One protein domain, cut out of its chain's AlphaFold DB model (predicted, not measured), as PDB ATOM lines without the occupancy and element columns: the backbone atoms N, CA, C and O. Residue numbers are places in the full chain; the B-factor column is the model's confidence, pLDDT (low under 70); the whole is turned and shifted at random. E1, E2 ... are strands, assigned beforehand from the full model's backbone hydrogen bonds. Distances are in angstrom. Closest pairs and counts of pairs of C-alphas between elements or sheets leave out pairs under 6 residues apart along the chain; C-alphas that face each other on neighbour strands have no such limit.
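AT A GLANCE: This is residues 569 to 698 of the 698 residues of the protein "BspA family leucine-rich repeat surface protein" of Candidatus Saccharibacteria bacterium (UniProt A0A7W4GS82). With little regular structure, the printed part is a short solenoid, its chain wound in stacked turns, with a narrow parallel sheet, E1 E2 E3, along one side. It has 130 residues, no named helix and three strands, in chain order E1, E2, E3; the class is all strand, but these hold only 10 residues. It is compact, with a radius of gyration of the C-alphas of 13.0 A and spans of 37 by 30 by 30 A.

IN THESE COORDINATES: From residue 569, read on to E1, residues 611 to 613, 6.8 A, beginning at C-alpha 611 (4.969, -6.496, 55.119). Next find E2, residues 637 to 640, 9.7 A, then E3, residues 693 to 695, 6.6 A, ending at C-alpha 695 (3.865, -5.812, 42.323).

HOW THE PARTS SIT: Between E1 and E2, parallel at 5 degrees, find N 639 and O 612 within hydrogen-bond range, 2.8 A. Between E2 and E3, parallel at 58 degrees, find N 694 and O 638, 2.8 A. The edge strands E1 and E3 are apart.

THE WHOLE: The farthest C-alphas, Met 570 and Thr 686, are 37.4 A apart. The printed part has no cut; both links are long. Residues 697 to 698 have pLDDT under 70.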
ATOM      1  N   SER A 569      22.114   6.152  47.987       97.19
ATOM      2  CA  SER A 569      22.713   5.948  46.649       97.19
ATOM      3  C   SER A 569      24.221   5.653  46.621       97.19
ATOM      4  O   SER A 569      24.737   5.220  45.587       97.19
ATOM      5  N   MET A 570      24.939   5.900  47.721       98.38
ATOM      6  CA  MET A 570      26.364   5.570  47.874       98.38
ATOM      7  C   MET A 570      26.611   4.310  48.709       98.38
ATOM      8  O   MET A 570      27.753   3.860  48.802       98.38
ATOM      9  N   VAL A 571      25.565   3.720  49.292       98.69
ATOM     10  CA  VAL A 571      25.690   2.561  50.175       98.69
ATOM     11  C   VAL A 571      26.044   1.323  49.356       98.69
ATOM     12  O   VAL A 571      25.428   1.031  48.334       98.69
ATOM     13  N   THR A 572      27.045   0.584  49.828       98.75
ATOM     14  CA  THR A 572      27.535  -0.659  49.209       98.75
ATOM     15  C   THR A 572      27.271  -1.892  50.075       98.75
ATOM     16  O   THR A 572      27.158  -2.994  49.536       98.75
ATOM     17  N   ASN A 573      27.116  -1.706  51.391       98.88
ATOM     18  CA  ASN A 573      26.847  -2.764  52.364       98.88
ATOM     19  C   ASN A 573      25.621  -2.415  53.232       98.88
ATOM     20  O   ASN A 573      25.634  -1.414  53.954       98.88
ATOM     21  N   MET A 574      24.584  -3.255  53.155       98.81
ATOM     22  CA  MET A 574      23.367  -3.219  53.982       98.81
ATOM     23  C   MET A 574      23.140  -4.546  54.735       98.81
ATOM     24  O   MET A 574      22.027  -4.815  55.193       98.81
ATOM     25  N   SER A 575      24.176  -5.383  54.868       98.81
ATOM     26  CA  SER A 575      24.083  -6.651  55.603       98.81
ATOM     27  C   SER A 575      23.569  -6.428  57.027       98.81
ATOM     28  O   SER A 575      23.913  -5.452  57.697       98.81
ATOM     29  N   GLU A 576      22.673  -7.301  57.476       98.25
ATOM     30  CA  GLU A 576      22.026  -7.253  58.793       98.25
ATOM     31  C   GLU A 576      21.279  -5.945  59.142       98.25
ATOM     32  O   GLU A 576      20.867  -5.787  60.292       98.25
ATOM     33  N   MET A 577      21.086  -4.995  58.211       97.69
ATOM     34  CA  MET A 577      20.631  -3.629  58.531       97.69
ATOM     35  C   MET A 577      19.354  -3.592  59.384       97.69
ATOM     36  O   MET A 577      19.269  -2.767  60.289       97.69
ATOM     37  N   PHE A 578      18.410  -4.502  59.138       95.81
ATOM     38  CA  PHE A 578      17.155  -4.669  59.877       95.81
ATOM     39  C   PHE A 578      16.996  -6.088  60.456       95.81
ATOM     40  O   PHE A 578      15.878  -6.518  60.755       95.81
ATOM     41  N   MET A 579      18.094  -6.834  60.618       96.00
ATOM     42  CA  MET A 579      18.054  -8.181  61.189       96.00
ATOM     43  C   MET A 579      17.460  -8.122  62.597       96.00
ATOM     44  O   MET A 579      17.913  -7.339  63.423       96.00
ATOM     45  N   GLY A 580      16.446  -8.935  62.882       93.38
ATOM     46  CA  GLY A 580      15.779  -8.995  64.180       93.38
ATOM     47  C   GLY A 580      14.956  -7.753  64.524       93.38
ATOM     48  O   GLY A 580      14.585  -7.577  65.681       93.38
ATOM     49  N   LEU A 581      14.675  -6.874  63.554       91.06
ATOM     50  CA  LEU A 581      13.857  -5.685  63.778       91.06
ATOM     51  C   LEU A 581      12.450  -6.083  64.245       91.06
ATOM     52  O   LEU A 581      11.695  -6.720  63.500       91.06
ATOM     53  N   ILE A 582      12.072  -5.637  65.442       88.69
ATOM     54  CA  ILE A 582      10.717  -5.769  65.972       88.69
ATOM     55  C   ILE A 582       9.948  -4.494  65.623       88.69
ATOM     56  O   ILE A 582      10.131  -3.450  66.249       88.69
ATOM     57  N   ASN A 583       9.079  -4.580  64.616       84.56
ATOM     58  CA  ASN A 583       8.230  -3.483  64.151       84.56
ATOM     59  C   ASN A 583       6.777  -3.966  64.005       84.56
ATOM     60  O   ASN A 583       6.532  -5.078  63.531       84.56
ATOM     61  N   LYS A 584       5.816  -3.137  64.433       80.00
ATOM     62  CA  LYS A 584       4.370  -3.422  64.344       80.00
ATOM     63  C   LYS A 584       3.715  -2.877  63.072       80.00
ATOM     64  O   LYS A 584       2.597  -3.281  62.763       80.00
ATOM     65  N   SER A 585       4.385  -1.967  62.373       83.00
ATOM     66  CA  SER A 585       3.888  -1.331  61.151       83.00
ATOM     67  C   SER A 585       4.619  -1.885  59.919       83.00
ATOM     68  O   SER A 585       5.758  -2.337  60.055       83.00
ATOM     69  N   PRO A 586       4.010  -1.834  58.717       87.50
ATOM     70  CA  PRO A 586       4.699  -2.138  57.464       87.50
ATOM     71  C   PRO A 586       6.018  -1.372  57.332       87.50
ATOM     72  O   PRO A 586       6.069  -0.163  57.571       87.50
ATOM     73  N   LEU A 587       7.086  -2.060  56.930       91.00
ATOM     74  CA  LEU A 587       8.388  -1.435  56.715       91.00
ATOM     75  C   LEU A 587       8.448  -0.862  55.293       91.00
ATOM     76  O   LEU A 587       8.516  -1.618  54.329       91.00
ATOM     77  N   THR A 588       8.405   0.467  55.160       91.38
ATOM     78  CA  THR A 588       8.406   1.145  53.851       91.38
ATOM     79  C   THR A 588       9.790   1.685  53.508       91.38
ATOM     80  O   THR A 588      10.278   2.585  54.186       91.38
ATOM     81  N   LEU A 589      10.406   1.148  52.451       93.50
ATOM     82  CA  LEU A 589      11.765   1.472  51.994       93.50
ATOM     83  C   LEU A 589      11.795   1.900  50.515       93.50
ATOM     84  O   LEU A 589      12.836   1.835  49.866       93.50
ATOM     85  N   SER A 590      10.666   2.351  49.964       91.81
ATOM     86  CA  SER A 590      10.533   2.740  48.551       91.81
ATOM     87  C   SER A 590      11.456   3.891  48.123       91.81
ATOM     88  O   SER A 590      11.727   4.052  46.937       91.81
ATOM     89  N   THR A 591      11.972   4.676  49.072       92.56
ATOM     90  CA  THR A 591      12.923   5.773  48.831       92.56
ATOM     91  C   THR A 591      14.383   5.319  48.749       92.56
ATOM     92  O   THR A 591      15.248   6.114  48.381       92.56
ATOM     93  N   PHE A 592      14.687   4.062  49.088       96.00
ATOM     94  CA  PHE A 592      16.059   3.566  49.096       96.00
ATOM     95  C   PHE A 592      16.557   3.356  47.667       96.00
ATOM     96  O   PHE A 592      15.928   2.656  46.880       96.00
ATOM     97  N   ASN A 593      17.736   3.898  47.359       95.88
ATOM     98  CA  ASN A 593      18.466   3.570  46.142       95.88
ATOM     99  C   ASN A 593      19.538   2.527  46.468       95.88
ATOM    100  O   ASN A 593      20.558   2.847  47.072       95.88
ATOM    101  N   THR A 594      19.313   1.290  46.036       97.94
ATOM    102  CA  THR A 594      20.226   0.170  46.298       97.94
ATOM    103  C   THR A 594      21.130  -0.177  45.117       97.94
ATOM    104  O   THR A 594      21.767  -1.224  45.136       97.94
ATOM    105  N   GLU A 595      21.208   0.674  44.089       97.12
ATOM    106  CA  GLU A 595      21.885   0.360  42.822       97.12
ATOM    107  C   GLU A 595      23.358  -0.029  42.998       97.12
ATOM    108  O   GLU A 595      23.863  -0.834  42.222       97.12
ATOM    109  N   LYS A 596      24.037   0.502  44.024       98.31
ATOM    110  CA  LYS A 596      25.438   0.189  44.355       98.31
ATOM    111  C   LYS A 596      25.612  -0.872  45.445       98.31
ATOM    112  O   LYS A 596      26.746  -1.217  45.772       98.31
ATOM    113  N   VAL A 597      24.524  -1.362  46.035       98.75
ATOM    114  CA  VAL A 597      24.589  -2.320  47.141       98.75
ATOM    115  C   VAL A 597      25.019  -3.678  46.602       98.75
ATOM    116  O   VAL A 597      24.422  -4.206  45.668       98.75
ATOM    117  N   THR A 598      26.051  -4.245  47.221       98.62
ATOM    118  CA  THR A 598      26.629  -5.546  46.852       98.62
ATOM    119  C   THR A 598      26.299  -6.649  47.855       98.62
ATOM    120  O   THR A 598      26.307  -7.823  47.477       98.62
ATOM    121  N   ASP A 599      25.962  -6.274  49.096       98.81
ATOM    122  CA  ASP A 599      25.659  -7.183  50.202       98.81
ATOM    123  C   ASP A 599      24.402  -6.737  50.975       98.81
ATOM    124  O   ASP A 599      24.358  -5.642  51.545       98.81
ATOM    125  N   MET A 600      23.386  -7.604  50.976       98.81
ATOM    126  CA  MET A 600      22.154  -7.535  51.774       98.81
ATOM    127  C   MET A 600      21.943  -8.829  52.581       98.81
ATOM    128  O   MET A 600      20.808  -9.180  52.919       98.81
ATOM    129  N   SER A 601      23.016  -9.571  52.871       98.81
ATOM    130  CA  SER A 601      22.932 -10.797  53.666       98.81
ATOM    131  C   SER A 601      22.264 -10.528  55.014       98.81
ATOM    132  O   SER A 601      22.525  -9.523  55.681       98.81
ATOM    133  N   SER A 602      21.319 -11.393  55.377       98.56
ATOM    134  CA  SER A 602      20.523 -11.302  56.602       98.56
ATOM    135  C   SER A 602      19.790  -9.968  56.814       98.56
ATOM    136  O   SER A 602      19.365  -9.693  57.935       98.56
ATOM    137  N   MET A 603      19.614  -9.122  55.784       98.50
ATOM    138  CA  MET A 603      19.126  -7.742  55.945       98.50
ATOM    139  C   MET A 603      17.808  -7.650  56.721       98.50
ATOM    140  O   MET A 603      17.668  -6.746  57.537       98.50
ATOM    141  N   PHE A 604      16.879  -8.585  56.512       98.12
ATOM    142  CA  PHE A 604      15.600  -8.669  57.221       98.12
ATOM    143  C   PHE A 604      15.448  -9.972  58.010       98.12
ATOM    144  O   PHE A 604      14.332 -10.317  58.385       98.12
ATOM    145  N   ALA A 605      16.523 -10.728  58.250       97.62
ATOM    146  CA  ALA A 605      16.420 -12.014  58.934       97.62
ATOM    147  C   ALA A 605      15.842 -11.839  60.347       97.62
ATOM    148  O   ALA A 605      16.302 -10.980  61.092       97.62
ATOM    149  N   ASN A 606      14.896 -12.682  60.761       95.62
ATOM    150  CA  ASN A 606      14.245 -12.660  62.081       95.62
ATOM    151  C   ASN A 606      13.420 -11.393  62.399       95.62
ATOM    152  O   ASN A 606      13.130 -11.138  63.570       95.62
ATOM    153  N   SER A 607      13.043 -10.578  61.414       92.94
ATOM    154  CA  SER A 607      12.160  -9.432  61.647       92.94
ATOM    155  C   SER A 607      10.714  -9.866  61.944       92.94
ATOM    156  O   SER A 607      10.226 -10.904  61.492       92.94
ATOM    157  N   THR A 608       9.985  -9.055  62.718       91.25
ATOM    158  CA  THR A 608       8.577  -9.330  63.069       91.25
ATOM    159  C   THR A 608       7.563  -8.582  62.208       91.25
ATOM    160  O   THR A 608       6.367  -8.657  62.501       91.25
ATOM    161  N   THR A 609       8.022  -7.839  61.198       91.19
ATOM    162  CA  THR A 609       7.161  -7.074  60.286       91.19
ATOM    163  C   THR A 609       6.209  -7.982  59.498       91.19
ATOM    164  O   THR A 609       6.548  -9.112  59.152       91.19
ATOM    165  N   THR A 610       5.001  -7.486  59.219       94.06
ATOM    166  CA  THR A 610       3.993  -8.198  58.418       94.06
ATOM    167  C   THR A 610       4.148  -7.960  56.920       94.06
ATOM    168  O   THR A 610       3.822  -8.840  56.124       94.06
ATOM    169  N   SER A 611       4.671  -6.801  56.517       94.88
ATOM    170  CA  SER A 611       4.969  -6.496  55.119       94.88
ATOM    171  C   SER A 611       6.176  -5.577  54.969       94.88
ATOM    172  O   SER A 611       6.471  -4.747  55.834       94.88
ATOM    173  N   ILE A 612       6.900  -5.749  53.865       95.88
ATOM    174  CA  ILE A 612       8.085  -4.956  53.524       95.88
ATOM    175  C   ILE A 612       7.884  -4.396  52.118       95.88
ATOM    176  O   ILE A 612       7.573  -5.145  51.198       95.88
ATOM    177  N   ASP A 613       8.051  -3.088  51.950       95.50
ATOM    178  CA  ASP A 613       8.016  -2.418  50.651       95.50
ATOM    179  C   ASP A 613       9.429  -2.039  50.204       95.50
ATOM    180  O   ASP A 613      10.017  -1.088  50.718       95.50
ATOM    181  N   ILE A 614       9.945  -2.802  49.241       96.81
ATOM    182  CA  ILE A 614      11.247  -2.639  48.588       96.81
ATOM    183  C   ILE A 614      11.101  -2.170  47.132       96.81
ATOM    184  O   ILE A 614      11.975  -2.415  46.308       96.81
ATOM    185  N   THR A 615      10.007  -1.494  46.768       95.94
ATOM    186  CA  THR A 615       9.750  -1.051  45.379       95.94
ATOM    187  C   THR A 615      10.851  -0.179  44.765       95.94
ATOM    188  O   THR A 615      11.014  -0.195  43.546       95.94
ATOM    189  N   GLY A 616      11.629   0.536  45.584       94.81
ATOM    190  CA  GLY A 616      12.781   1.334  45.146       94.81
ATOM    191  C   GLY A 616      14.079   0.542  44.932       94.81
ATOM    192  O   GLY A 616      15.060   1.101  44.438       94.81
ATOM    193  N   PHE A 617      14.120  -0.744  45.299       97.31
ATOM    194  CA  PHE A 617      15.349  -1.533  45.258       97.31
ATOM    195  C   PHE A 617      15.739  -1.858  43.813       97.31
ATOM    196  O   PHE A 617      15.002  -2.503  43.071       97.31
ATOM    197  N   LYS A 618      16.954  -1.448  43.455       96.44
ATOM    198  CA  LYS A 618      17.652  -1.765  42.207       96.44
ATOM    199  C   LYS A 618      18.816  -2.682  42.550       96.44
ATOM    200  O   LYS A 618      19.752  -2.242  43.211       96.44
ATOM    201  N   THR A 619      18.773  -3.942  42.140       96.56
ATOM    202  CA  THR A 619      19.702  -4.979  42.640       96.56
ATOM    203  C   THR A 619      20.684  -5.490  41.586       96.56
ATOM    204  O   THR A 619      21.252  -6.564  41.742       96.56
ATOM    205  N   ASN A 620      20.952  -4.705  40.535       95.00
ATOM    206  CA  ASN A 620      21.852  -5.089  39.432       95.00
ATOM    207  C   ASN A 620      23.284  -5.458  39.878       95.00
ATOM    208  O   ASN A 620      23.966  -6.199  39.179       95.00
ATOM    209  N   HIS A 621      23.745  -4.936  41.022       97.12
ATOM    210  CA  HIS A 621      25.074  -5.215  41.588       97.12
ATOM    211  C   HIS A 621      25.023  -6.071  42.864       97.12
ATOM    212  O   HIS A 621      26.058  -6.297  43.494       97.12
ATOM    213  N   LEU A 622      23.836  -6.544  43.260       98.44
ATOM    214  CA  LEU A 622      23.661  -7.336  44.470       98.44
ATOM    215  C   LEU A 622      24.266  -8.725  44.268       98.44
ATOM    216  O   LEU A 622      23.756  -9.516  43.484       98.44
ATOM    217  N   SER A 623      25.331  -9.029  45.008       98.06
ATOM    218  CA  SER A 623      26.047 -10.304  44.905       98.06
ATOM    219  C   SER A 623      25.690 -11.280  46.028       98.06
ATOM    220  O   SER A 623      25.686 -12.492  45.804       98.06
ATOM    221  N   ASN A 624      25.366 -10.765  47.217       98.69
ATOM    222  CA  ASN A 624      25.060 -11.562  48.397       98.69
ATOM    223  C   ASN A 624      23.733 -11.134  49.030       98.69
ATOM    224  O   ASN A 624      23.561  -9.986  49.436       98.69
ATOM    225  N   SER A 625      22.806 -12.077  49.129       98.44
ATOM    226  CA  SER A 625      21.500 -11.939  49.773       98.44
ATOM    227  C   SER A 625      21.129 -13.210  50.543       98.44
ATOM    228  O   SER A 625      19.948 -13.512  50.745       98.44
ATOM    229  N   SER A 626      22.144 -13.959  50.994       98.69
ATOM    230  CA  SER A 626      21.941 -15.114  51.864       98.69
ATOM    231  C   SER A 626      21.143 -14.713  53.095       98.69
ATOM    232  O   SER A 626      21.401 -13.668  53.692       98.69
ATOM    233  N   GLU A 627      20.172 -15.534  53.474       98.69
ATOM    234  CA  GLU A 627      19.320 -15.336  54.647       98.69
ATOM    235  C   GLU A 627      18.522 -14.016  54.659       98.69
ATOM    236  O   GLU A 627      17.956 -13.656  55.691       98.69
ATOM    237  N   MET A 628      18.441 -13.276  53.542       98.56
ATOM    238  CA  MET A 628      17.897 -11.908  53.513       98.56
ATOM    239  C   MET A 628      16.505 -11.795  54.145       98.56
ATOM    240  O   MET A 628      16.250 -10.826  54.856       98.56
ATOM    241  N   PHE A 629      15.636 -12.786  53.941       98.44
ATOM    242  CA  PHE A 629      14.299 -12.863  54.525       98.44
ATOM    243  C   PHE A 629      14.119 -14.084  55.434       98.44
ATOM    244  O   PHE A 629      12.984 -14.514  55.630       98.44
ATOM    245  N   ARG A 630      15.187 -14.645  56.005       98.38
ATOM    246  CA  ARG A 630      15.118 -15.855  56.834       98.38
ATOM    247  C   ARG A 630      14.318 -15.636  58.123       98.38
ATOM    248  O   ARG A 630      14.455 -14.613  58.784       98.38
ATOM    249  N   ASN A 631      13.537 -16.634  58.528       97.56
ATOM    250  CA  ASN A 631      12.808 -16.712  59.797       97.56
ATOM    251  C   ASN A 631      11.858 -15.522  60.056       97.56
ATOM    252  O   ASN A 631      11.637 -15.119  61.199       97.56
ATOM    253  N   ASN A 632      11.258 -14.961  59.002       96.44
ATOM    254  CA  ASN A 632      10.251 -13.909  59.114       96.44
ATOM    255  C   ASN A 632       8.849 -14.508  59.273       96.44
ATOM    256  O   ASN A 632       8.000 -14.439  58.387       96.44
ATOM    257  N   LYS A 633       8.574 -15.081  60.448       94.00
ATOM    258  CA  LYS A 633       7.339 -15.845  60.736       94.00
ATOM    259  C   LYS A 633       6.024 -15.054  60.643       94.00
ATOM    260  O   LYS A 633       4.945 -15.646  60.718       94.00
ATOM    261  N   ASN A 634       6.091 -13.729  60.540       94.75
ATOM    262  CA  ASN A 634       4.926 -12.852  60.398       94.75
ATOM    263  C   ASN A 634       4.820 -12.186  59.025       94.75
ATOM    264  O   ASN A 634       3.773 -11.609  58.745       94.75
ATOM    265  N   LEU A 635       5.858 -12.279  58.191       97.06
ATOM    266  CA  LEU A 635       5.898 -11.632  56.889       97.06
ATOM    267  C   LEU A 635       4.957 -12.352  55.927       97.06
ATOM    268  O   LEU A 635       5.151 -13.527  55.627       97.06
ATOM    269  N   THR A 636       3.936 -11.642  55.455       97.25
ATOM    270  CA  THR A 636       2.977 -12.162  54.475       97.25
ATOM    271  C   THR A 636       3.244 -11.634  53.076       97.25
ATOM    272  O   THR A 636       2.905 -12.296  52.103       97.25
ATOM    273  N   THR A 637       3.824 -10.437  52.956       97.38
ATOM    274  CA  THR A 637       3.917  -9.736  51.670       97.38
ATOM    275  C   THR A 637       5.212  -8.948  51.543       97.38
ATOM    276  O   THR A 637       5.547  -8.143  52.414       97.38
ATOM    277  N   ILE A 638       5.897  -9.126  50.416       98.06
ATOM    278  CA  ILE A 638       7.027  -8.297  49.997       98.06
ATOM    279  C   ILE A 638       6.591  -7.531  48.749       98.06
ATOM    280  O   ILE A 638       6.313  -8.143  47.722       98.06
ATOM    281  N   PHE A 639       6.506  -6.205  48.825       97.75
ATOM    282  CA  PHE A 639       6.223  -5.372  47.659       97.75
ATOM    283  C   PHE A 639       7.515  -5.028  46.931       97.75
ATOM    284  O   PHE A 639       8.447  -4.524  47.552       97.75
ATOM    285  N   ALA A 640       7.555  -5.243  45.620       96.56
ATOM    286  CA  ALA A 640       8.701  -4.912  44.782       96.56
ATOM    287  C   ALA A 640       8.250  -4.326  43.436       96.56
ATOM    288  O   ALA A 640       7.071  -4.382  43.073       96.56
ATOM    289  N   SER A 641       9.200  -3.756  42.697       95.31
ATOM    290  CA  SER A 641       9.024  -3.338  41.306       95.31
ATOM    291  C   SER A 641       9.807  -4.266  40.373       95.31
ATOM    292  O   SER A 641      10.556  -5.143  40.810       95.31
ATOM    293  N   THR A 642       9.659  -4.063  39.066       93.50
ATOM    294  CA  THR A 642      10.434  -4.784  38.048       93.50
ATOM    295  C   THR A 642      11.923  -4.418  38.043       93.50
ATOM    296  O   THR A 642      12.695  -5.083  37.347       93.50
ATOM    297  N   ASP A 643      12.342  -3.409  38.814       94.69
ATOM    298  CA  ASP A 643      13.746  -3.016  38.979       94.69
ATOM    299  C   ASP A 643      14.529  -3.963  39.903       94.69
ATOM    300  O   ASP A 643      15.764  -3.975  39.865       94.69
ATOM    301  N   PHE A 644      13.840  -4.807  40.681       95.94
ATOM    302  CA  PHE A 644      14.491  -5.881  41.424       95.94
ATOM    303  C   PHE A 644      14.924  -6.991  40.457       95.94
ATOM    304  O   PHE A 644      14.097  -7.683  39.859       95.94
ATOM    305  N   LYS A 645      16.238  -7.170  40.309       95.38
ATOM    306  CA  LYS A 645      16.884  -8.200  39.485       95.38
ATOM    307  C   LYS A 645      17.581  -9.237  40.365       95.38
ATOM    308  O   LYS A 645      18.327  -8.881  41.275       95.38
ATOM    309  N   ASN A 646      17.336 -10.516  40.105       94.56
ATOM    310  CA  ASN A 646      17.886 -11.636  40.875       94.56
ATOM    311  C   ASN A 646      18.979 -12.424  40.126       94.56
ATOM    312  O   ASN A 646      19.634 -13.281  40.713       94.56
ATOM    313  N   ASP A 647      19.204 -12.149  38.846       93.62
ATOM    314  CA  ASP A 647      20.188 -12.820  37.994       93.62
ATOM    315  C   ASP A 647      21.632 -12.635  38.492       93.62
ATOM    316  O   ASP A 647      22.372 -13.618  38.564       93.62
ATOM    317  N   GLY A 648      21.993 -11.422  38.928       92.81
ATOM    318  CA  GLY A 648      23.327 -11.072  39.442       92.81
ATOM    319  C   GLY A 648      23.686 -11.597  40.843       92.81
ATOM    320  O   GLY A 648      24.833 -11.463  41.272       92.81
ATOM    321  N   ILE A 649      22.738 -12.212  41.561       97.69
ATOM    322  CA  ILE A 649      22.947 -12.703  42.931       97.69
ATOM    323  C   ILE A 649      23.754 -14.008  42.908       97.69
ATOM    324  O   ILE A 649      23.291 -15.019  42.379       97.69
ATOM    325  N   ASN A 650      24.935 -14.021  43.528       96.94
ATOM    326  CA  ASN A 650      25.821 -15.191  43.585       96.94
ATOM    327  C   ASN A 650      25.554 -16.079  44.803       96.94
ATOM    328  O   ASN A 650      25.679 -17.297  44.715       96.94
ATOM    329  N   ASN A 651      25.198 -15.472  45.937       98.31
ATOM    330  CA  ASN A 651      24.855 -16.185  47.159       98.31
ATOM    331  C   ASN A 651      23.448 -15.797  47.620       98.31
ATOM    332  O   ASN A 651      23.218 -14.666  48.039       98.31
ATOM    333  N   SER A 652      22.527 -16.754  47.553       98.00
ATOM    334  CA  SER A 652      21.136 -16.634  48.005       98.00
ATOM    335  C   SER A 652      20.739 -17.770  48.944       98.00
ATOM    336  O   SER A 652      19.560 -18.113  49.028       98.00
ATOM    337  N   ALA A 653      21.721 -18.395  49.603       98.19
ATOM    338  CA  ALA A 653      21.475 -19.501  50.518       98.19
ATOM    339  C   ALA A 653      20.469 -19.091  51.601       98.19
ATOM    340  O   ALA A 653      20.587 -18.009  52.179       98.19
ATOM    341  N   ASP A 654      19.478 -19.945  51.851       98.12
ATOM    342  CA  ASP A 654      18.482 -19.781  52.914       98.12
ATOM    343  C   ASP A 654      17.700 -18.452  52.897       98.12
ATOM    344  O   ASP A 654      17.197 -18.012  53.934       98.12
ATOM    345  N   MET A 655      17.584 -17.796  51.736       98.44
ATOM    346  CA  MET A 655      16.966 -16.471  51.609       98.44
ATOM    347  C   MET A 655      15.572 -16.406  52.238       98.44
ATOM    348  O   MET A 655      15.274 -15.429  52.922       98.44
ATOM    349  N   PHE A 656      14.739 -17.428  52.035       98.50
ATOM    350  CA  PHE A 656      13.359 -17.471  52.529       98.50
ATOM    351  C   PHE A 656      13.117 -18.502  53.638       98.50
ATOM    352  O   PHE A 656      11.981 -18.627  54.095       98.50
ATOM    353  N   THR A 657      14.148 -19.219  54.099       98.44
ATOM    354  CA  THR A 657      14.018 -20.308  55.085       98.44
ATOM    355  C   THR A 657      13.191 -19.869  56.296       98.44
ATOM    356  O   THR A 657      13.470 -18.836  56.895       98.44
ATOM    357  N   ASP A 658      12.170 -20.649  56.663       97.69
ATOM    358  CA  ASP A 658      11.261 -20.417  57.803       97.69
ATOM    359  C   ASP A 658      10.352 -19.168  57.726       97.69
ATOM    360  O   ASP A 658       9.713 -18.796  58.718       97.69
ATOM    361  N   SER A 659      10.195 -18.550  56.552       97.44
ATOM    362  CA  SER A 659       9.223 -17.466  56.305       97.44
ATOM    363  C   SER A 659       7.871 -18.001  55.833       97.44
ATOM    364  O   SER A 659       7.339 -17.638  54.787       97.44
ATOM    365  N   THR A 660       7.296 -18.884  56.647       97.44
ATOM    366  CA  THR A 660       6.193 -19.787  56.274       97.44
ATOM    367  C   THR A 660       4.850 -19.125  55.961       97.44
ATOM    368  O   THR A 660       3.948 -19.798  55.468       97.44
ATOM    369  N   LYS A 661       4.686 -17.828  56.250       97.50
ATOM    370  CA  LYS A 661       3.468 -17.061  55.931       97.50
ATOM    371  C   LYS A 661       3.568 -16.257  54.635       97.50
ATOM    372  O   LYS A 661       2.589 -15.611  54.266       97.50
ATOM    373  N   LEU A 662       4.728 -16.267  53.980       97.50
ATOM    374  CA  LEU A 662       4.968 -15.489  52.776       97.50
ATOM    375  C   LEU A 662       4.077 -15.981  51.631       97.50
ATOM    376  O   LEU A 662       3.966 -17.187  51.389       97.50
ATOM    377  N   GLN A 663       3.451 -15.037  50.930       96.88
ATOM    378  CA  GLN A 663       2.637 -15.307  49.755       96.88
ATOM    379  C   GLN A 663       2.934 -14.277  48.659       96.88
ATOM    380  O   GLN A 663       2.913 -13.069  48.909       96.88
ATOM    381  N   GLY A 664       3.205 -14.763  47.447       96.69
ATOM    382  CA  GLY A 664       3.356 -13.940  46.251       96.69
ATOM    383  C   GLY A 664       2.045 -13.278  45.819       96.69
ATOM    384  O   GLY A 664       0.950 -13.715  46.183       96.69
ATOM    385  N   GLY A 665       2.145 -12.203  45.033       94.69
ATOM    386  CA  GLY A 665       0.997 -11.382  44.631       94.69
ATOM    387  C   GLY A 665      -0.066 -12.099  43.790       94.69
ATOM    388  O   GLY A 665      -1.228 -11.700  43.825       94.69
ATOM    389  N   SER A 666       0.312 -13.168  43.088       95.25
ATOM    390  CA  SER A 666      -0.579 -14.042  42.313       95.25
ATOM    391  C   SER A 666      -0.984 -15.303  43.092       95.25
ATOM    392  O   SER A 666      -1.583 -16.222  42.533       95.25
ATOM    393  N   GLY A 667      -0.696 -15.346  44.398       94.81
ATOM    394  CA  GLY A 667      -1.124 -16.395  45.313       94.81
ATOM    395  C   GLY A 667      -0.106 -17.509  45.554       94.81
ATOM    396  O   GLY A 667      -0.441 -18.430  46.303       94.81
ATOM    397  N   THR A 668       1.108 -17.437  44.990       97.06
ATOM    398  CA  THR A 668       2.174 -18.424  45.235       97.06
ATOM    399  C   THR A 668       2.464 -18.530  46.731       97.06
ATOM    400  O   THR A 668       2.957 -17.585  47.345       97.06
ATOM    401  N   ALA A 669       2.143 -19.675  47.336       96.81
ATOM    402  CA  ALA A 669       2.416 -19.930  48.746       96.81
ATOM    403  C   ALA A 669       3.900 -20.256  48.971       96.81
ATOM    404  O   ALA A 669       4.565 -20.794  48.083       96.81
ATOM    405  N   TYR A 670       4.403 -19.962  50.170       97.94
ATOM    406  CA  TYR A 670       5.710 -20.430  50.628       97.94
ATOM    407  C   TYR A 670       5.907 -21.936  50.377       97.94
ATOM    408  O   TYR A 670       5.024 -22.747  50.663       97.94
ATOM    409  N   ASP A 671       7.098 -22.305  49.906       96.75
ATOM    410  CA  ASP A 671       7.504 -23.677  49.622       96.75
ATOM    411  C   ASP A 671       8.910 -23.914  50.178       96.75
ATOM    412  O   ASP A 671       9.866 -23.223  49.829       96.75
ATOM    413  N   ALA A 672       9.042 -24.929  51.034       96.69
ATOM    414  CA  ALA A 672      10.303 -25.286  51.672       96.69
ATOM    415  C   ALA A 672      11.380 -25.794  50.690       96.69
ATOM    416  O   ALA A 672      12.527 -25.950  51.093       96.69
ATOM    417  N   ASN A 673      11.032 -26.055  49.426       96.44
ATOM    418  CA  ASN A 673      11.986 -26.438  48.381       96.44
ATOM    419  C   ASN A 673      12.475 -25.249  47.537       96.44
ATOM    420  O   ASN A 673      13.413 -25.411  46.765       96.44
ATOM    421  N   HIS A 674      11.864 -24.069  47.683       96.50
ATOM    422  CA  HIS A 674      12.152 -22.882  46.875       96.50
ATOM    423  C   HIS A 674      12.588 -21.723  47.777       96.50
ATOM    424  O   HIS A 674      11.870 -20.749  47.991       96.50
ATOM    425  N   LEU A 675      13.777 -21.867  48.361       97.69
ATOM    426  CA  LEU A 675      14.263 -21.002  49.443       97.69
ATOM    427  C   LEU A 675      15.269 -19.941  48.999       97.69
ATOM    428  O   LEU A 675      15.742 -19.176  49.838       97.69
ATOM    429  N   ASP A 676      15.614 -19.899  47.716       97.06
ATOM    430  CA  ASP A 676      16.696 -19.082  47.182       97.06
ATOM    431  C   ASP A 676      16.196 -17.995  46.210       97.06
ATOM    432  O   ASP A 676      15.007 -17.669  46.136       97.06
ATOM    433  N   LYS A 677      17.126 -17.398  45.457       96.50
ATOM    434  CA  LYS A 677      16.838 -16.307  44.527       96.50
ATOM    435  C   LYS A 677      15.843 -16.662  43.421       96.50
ATOM    436  O   LYS A 677      15.297 -15.729  42.835       96.50
ATOM    437  N   GLU A 678      15.596 -17.935  43.101       95.69
ATOM    438  CA  GLU A 678      14.692 -18.323  42.006       95.69
ATOM    439  C   GLU A 678      13.272 -17.772  42.200       95.69
ATOM    440  O   GLU A 678      12.614 -17.391  41.228       95.69
ATOM    441  N   TYR A 679      12.834 -17.653  43.458       97.12
ATOM    442  CA  TYR A 679      11.526 -17.109  43.836       97.12
ATOM    443  C   TYR A 679      11.587 -15.639  44.291       97.12
ATOM    444  O   TYR A 679      10.550 -15.025  44.551       97.12
ATOM    445  N   ALA A 680      12.774 -15.021  44.307       97.19
ATOM    446  CA  ALA A 680      12.975 -13.595  44.580       97.19
ATOM    447  C   ALA A 680      12.657 -12.724  43.349       97.19
ATOM    448  O   ALA A 680      13.524 -12.051  42.789       97.19
ATOM    449  N   ARG A 681      11.404 -12.779  42.893       95.69
ATOM    450  CA  ARG A 681      10.877 -12.060  41.725       95.69
ATOM    451  C   ARG A 681       9.384 -11.776  41.888       95.69
ATOM    452  O   ARG A 681       8.729 -12.370  42.747       95.69
ATOM    453  N   ILE A 682       8.859 -10.883  41.048       96.56
ATOM    454  CA  ILE A 682       7.416 -10.621  40.958       96.56
ATOM    455  C   ILE A 682       6.683 -11.920  40.622       96.56
ATOM    456  O   ILE A 682       7.072 -12.632  39.698       96.56
ATOM    457  N   ASP A 683       5.645 -12.214  41.398       96.75
ATOM    458  CA  ASP A 683       4.832 -13.410  41.253       96.75
ATOM    459  C   ASP A 683       3.877 -13.303  40.061       96.75
ATOM    460  O   ASP A 683       2.924 -12.521  40.081       96.75
ATOM    461  N   ASP A 684       4.106 -14.134  39.051       90.94
ATOM    462  CA  ASP A 684       3.236 -14.318  37.892       90.94
ATOM    463  C   ASP A 684       2.971 -15.817  37.679       90.94
ATOM    464  O   ASP A 684       3.227 -16.412  36.626       90.94
ATOM    465  N   ALA A 685       2.483 -16.465  38.742       77.25
ATOM    466  CA  ALA A 685       2.124 -17.881  38.734       77.25
ATOM    467  C   ALA A 685       1.141 -18.239  37.607       77.25
ATOM    468  O   ALA A 685       1.224 -19.329  37.039       77.25
ATOM    469  N   THR A 686       0.252 -17.312  37.236       80.62
ATOM    470  CA  THR A 686      -0.708 -17.476  36.137       80.62
ATOM    471  C   THR A 686      -0.053 -17.669  34.771       80.62
ATOM    472  O   THR A 686      -0.646 -18.325  33.917       80.62
ATOM    473  N   ASN A 687       1.175 -17.174  34.586       84.31
ATOM    474  CA  ASN A 687       1.969 -17.354  33.370       84.31
ATOM    475  C   ASN A 687       3.183 -18.281  33.579       84.31
ATOM    476  O   ASN A 687       4.116 -18.270  32.779       84.31
ATOM    477  N   GLY A 688       3.183 -19.105  34.634       87.81
ATOM    478  CA  GLY A 688       4.233 -20.102  34.880       87.81
ATOM    479  C   GLY A 688       5.518 -19.551  35.506       87.81
ATOM    480  O   GLY A 688       6.551 -20.220  35.473       87.81
ATOM    481  N   HIS A 689       5.469 -18.357  36.098       90.69
ATOM    482  CA  HIS A 689       6.603 -17.723  36.769       90.69
ATOM    483  C   HIS A 689       6.269 -17.429  38.240       90.69
ATOM    484  O   HIS A 689       6.069 -16.268  38.604       90.69
ATOM    485  N   PRO A 690       6.198 -18.461  39.105       95.88
ATOM    486  CA  PRO A 690       5.928 -18.258  40.522       95.88
ATOM    487  C   PRO A 690       7.041 -17.428  41.169       95.88
ATOM    488  O   PRO A 690       8.221 -17.553  40.813       95.88
ATOM    489  N   GLY A 691       6.663 -16.584  42.121       97.44
ATOM    490  CA  GLY A 691       7.577 -15.763  42.906       97.44
ATOM    491  C   GLY A 691       6.958 -15.355  44.237       97.44
ATOM    492  O   GLY A 691       5.773 -15.569  44.478       97.44
ATOM    493  N   TYR A 692       7.759 -14.768  45.117       98.12
ATOM    494  CA  TYR A 692       7.301 -14.315  46.432       98.12
ATOM    495  C   TYR A 692       7.053 -12.812  46.525       98.12
ATOM    496  O   TYR A 692       6.634 -12.333  47.580       98.12
ATOM    497  N   PHE A 693       7.292 -12.046  45.456       97.81
ATOM    498  CA  PHE A 693       7.069 -10.603  45.479       97.81
ATOM    499  C   PHE A 693       5.732 -10.215  44.850       97.81
ATOM    500  O   PHE A 693       5.288 -10.776  43.851       97.81
ATOM    501  N   THR A 694       5.115  -9.192  45.422       97.12
ATOM    502  CA  THR A 694       3.880  -8.574  44.949       97.12
ATOM    503  C   THR A 694       4.219  -7.271  44.243       97.12
ATOM    504  O   THR A 694       4.891  -6.408  44.812       97.12
ATOM    505  N   ILE A 695       3.733  -7.095  43.013       93.50
ATOM    506  CA  ILE A 695       3.865  -5.812  42.323       93.50
ATOM    507  C   ILE A 695       3.004  -4.761  43.026       93.50
ATOM    508  O   ILE A 695       1.815  -4.969  43.278       93.50
ATOM    509  N   LYS A 696       3.605  -3.623  43.363       85.81
ATOM    510  CA  LYS A 696       2.881  -2.464  43.885       85.81
ATOM    511  C   LYS A 696       2.844  -1.414  42.786       85.81
ATOM    512  O   LYS A 696       3.868  -0.818  42.468       85.81
ATOM    513  N   ASN A 697       1.673  -1.236  42.178       62.88
ATOM    514  CA  ASN A 697       1.465  -0.175  41.198       62.88
ATOM    515  C   ASN A 697       1.622   1.169  41.925       62.88
ATOM    516  O   ASN A 697       0.922   1.412  42.909       62.88
ATOM    517  N   THR A 698       2.604   1.959  41.490       50.53
ATOM    518  CA  THR A 698       2.943   3.284  42.034       50.53
ATOM    519  C   THR A 698       1.829   4.294  41.856       50.53
ATOM    520  O   THR A 698       1.239   4.293  40.748       50.53
TER     521      THR A 698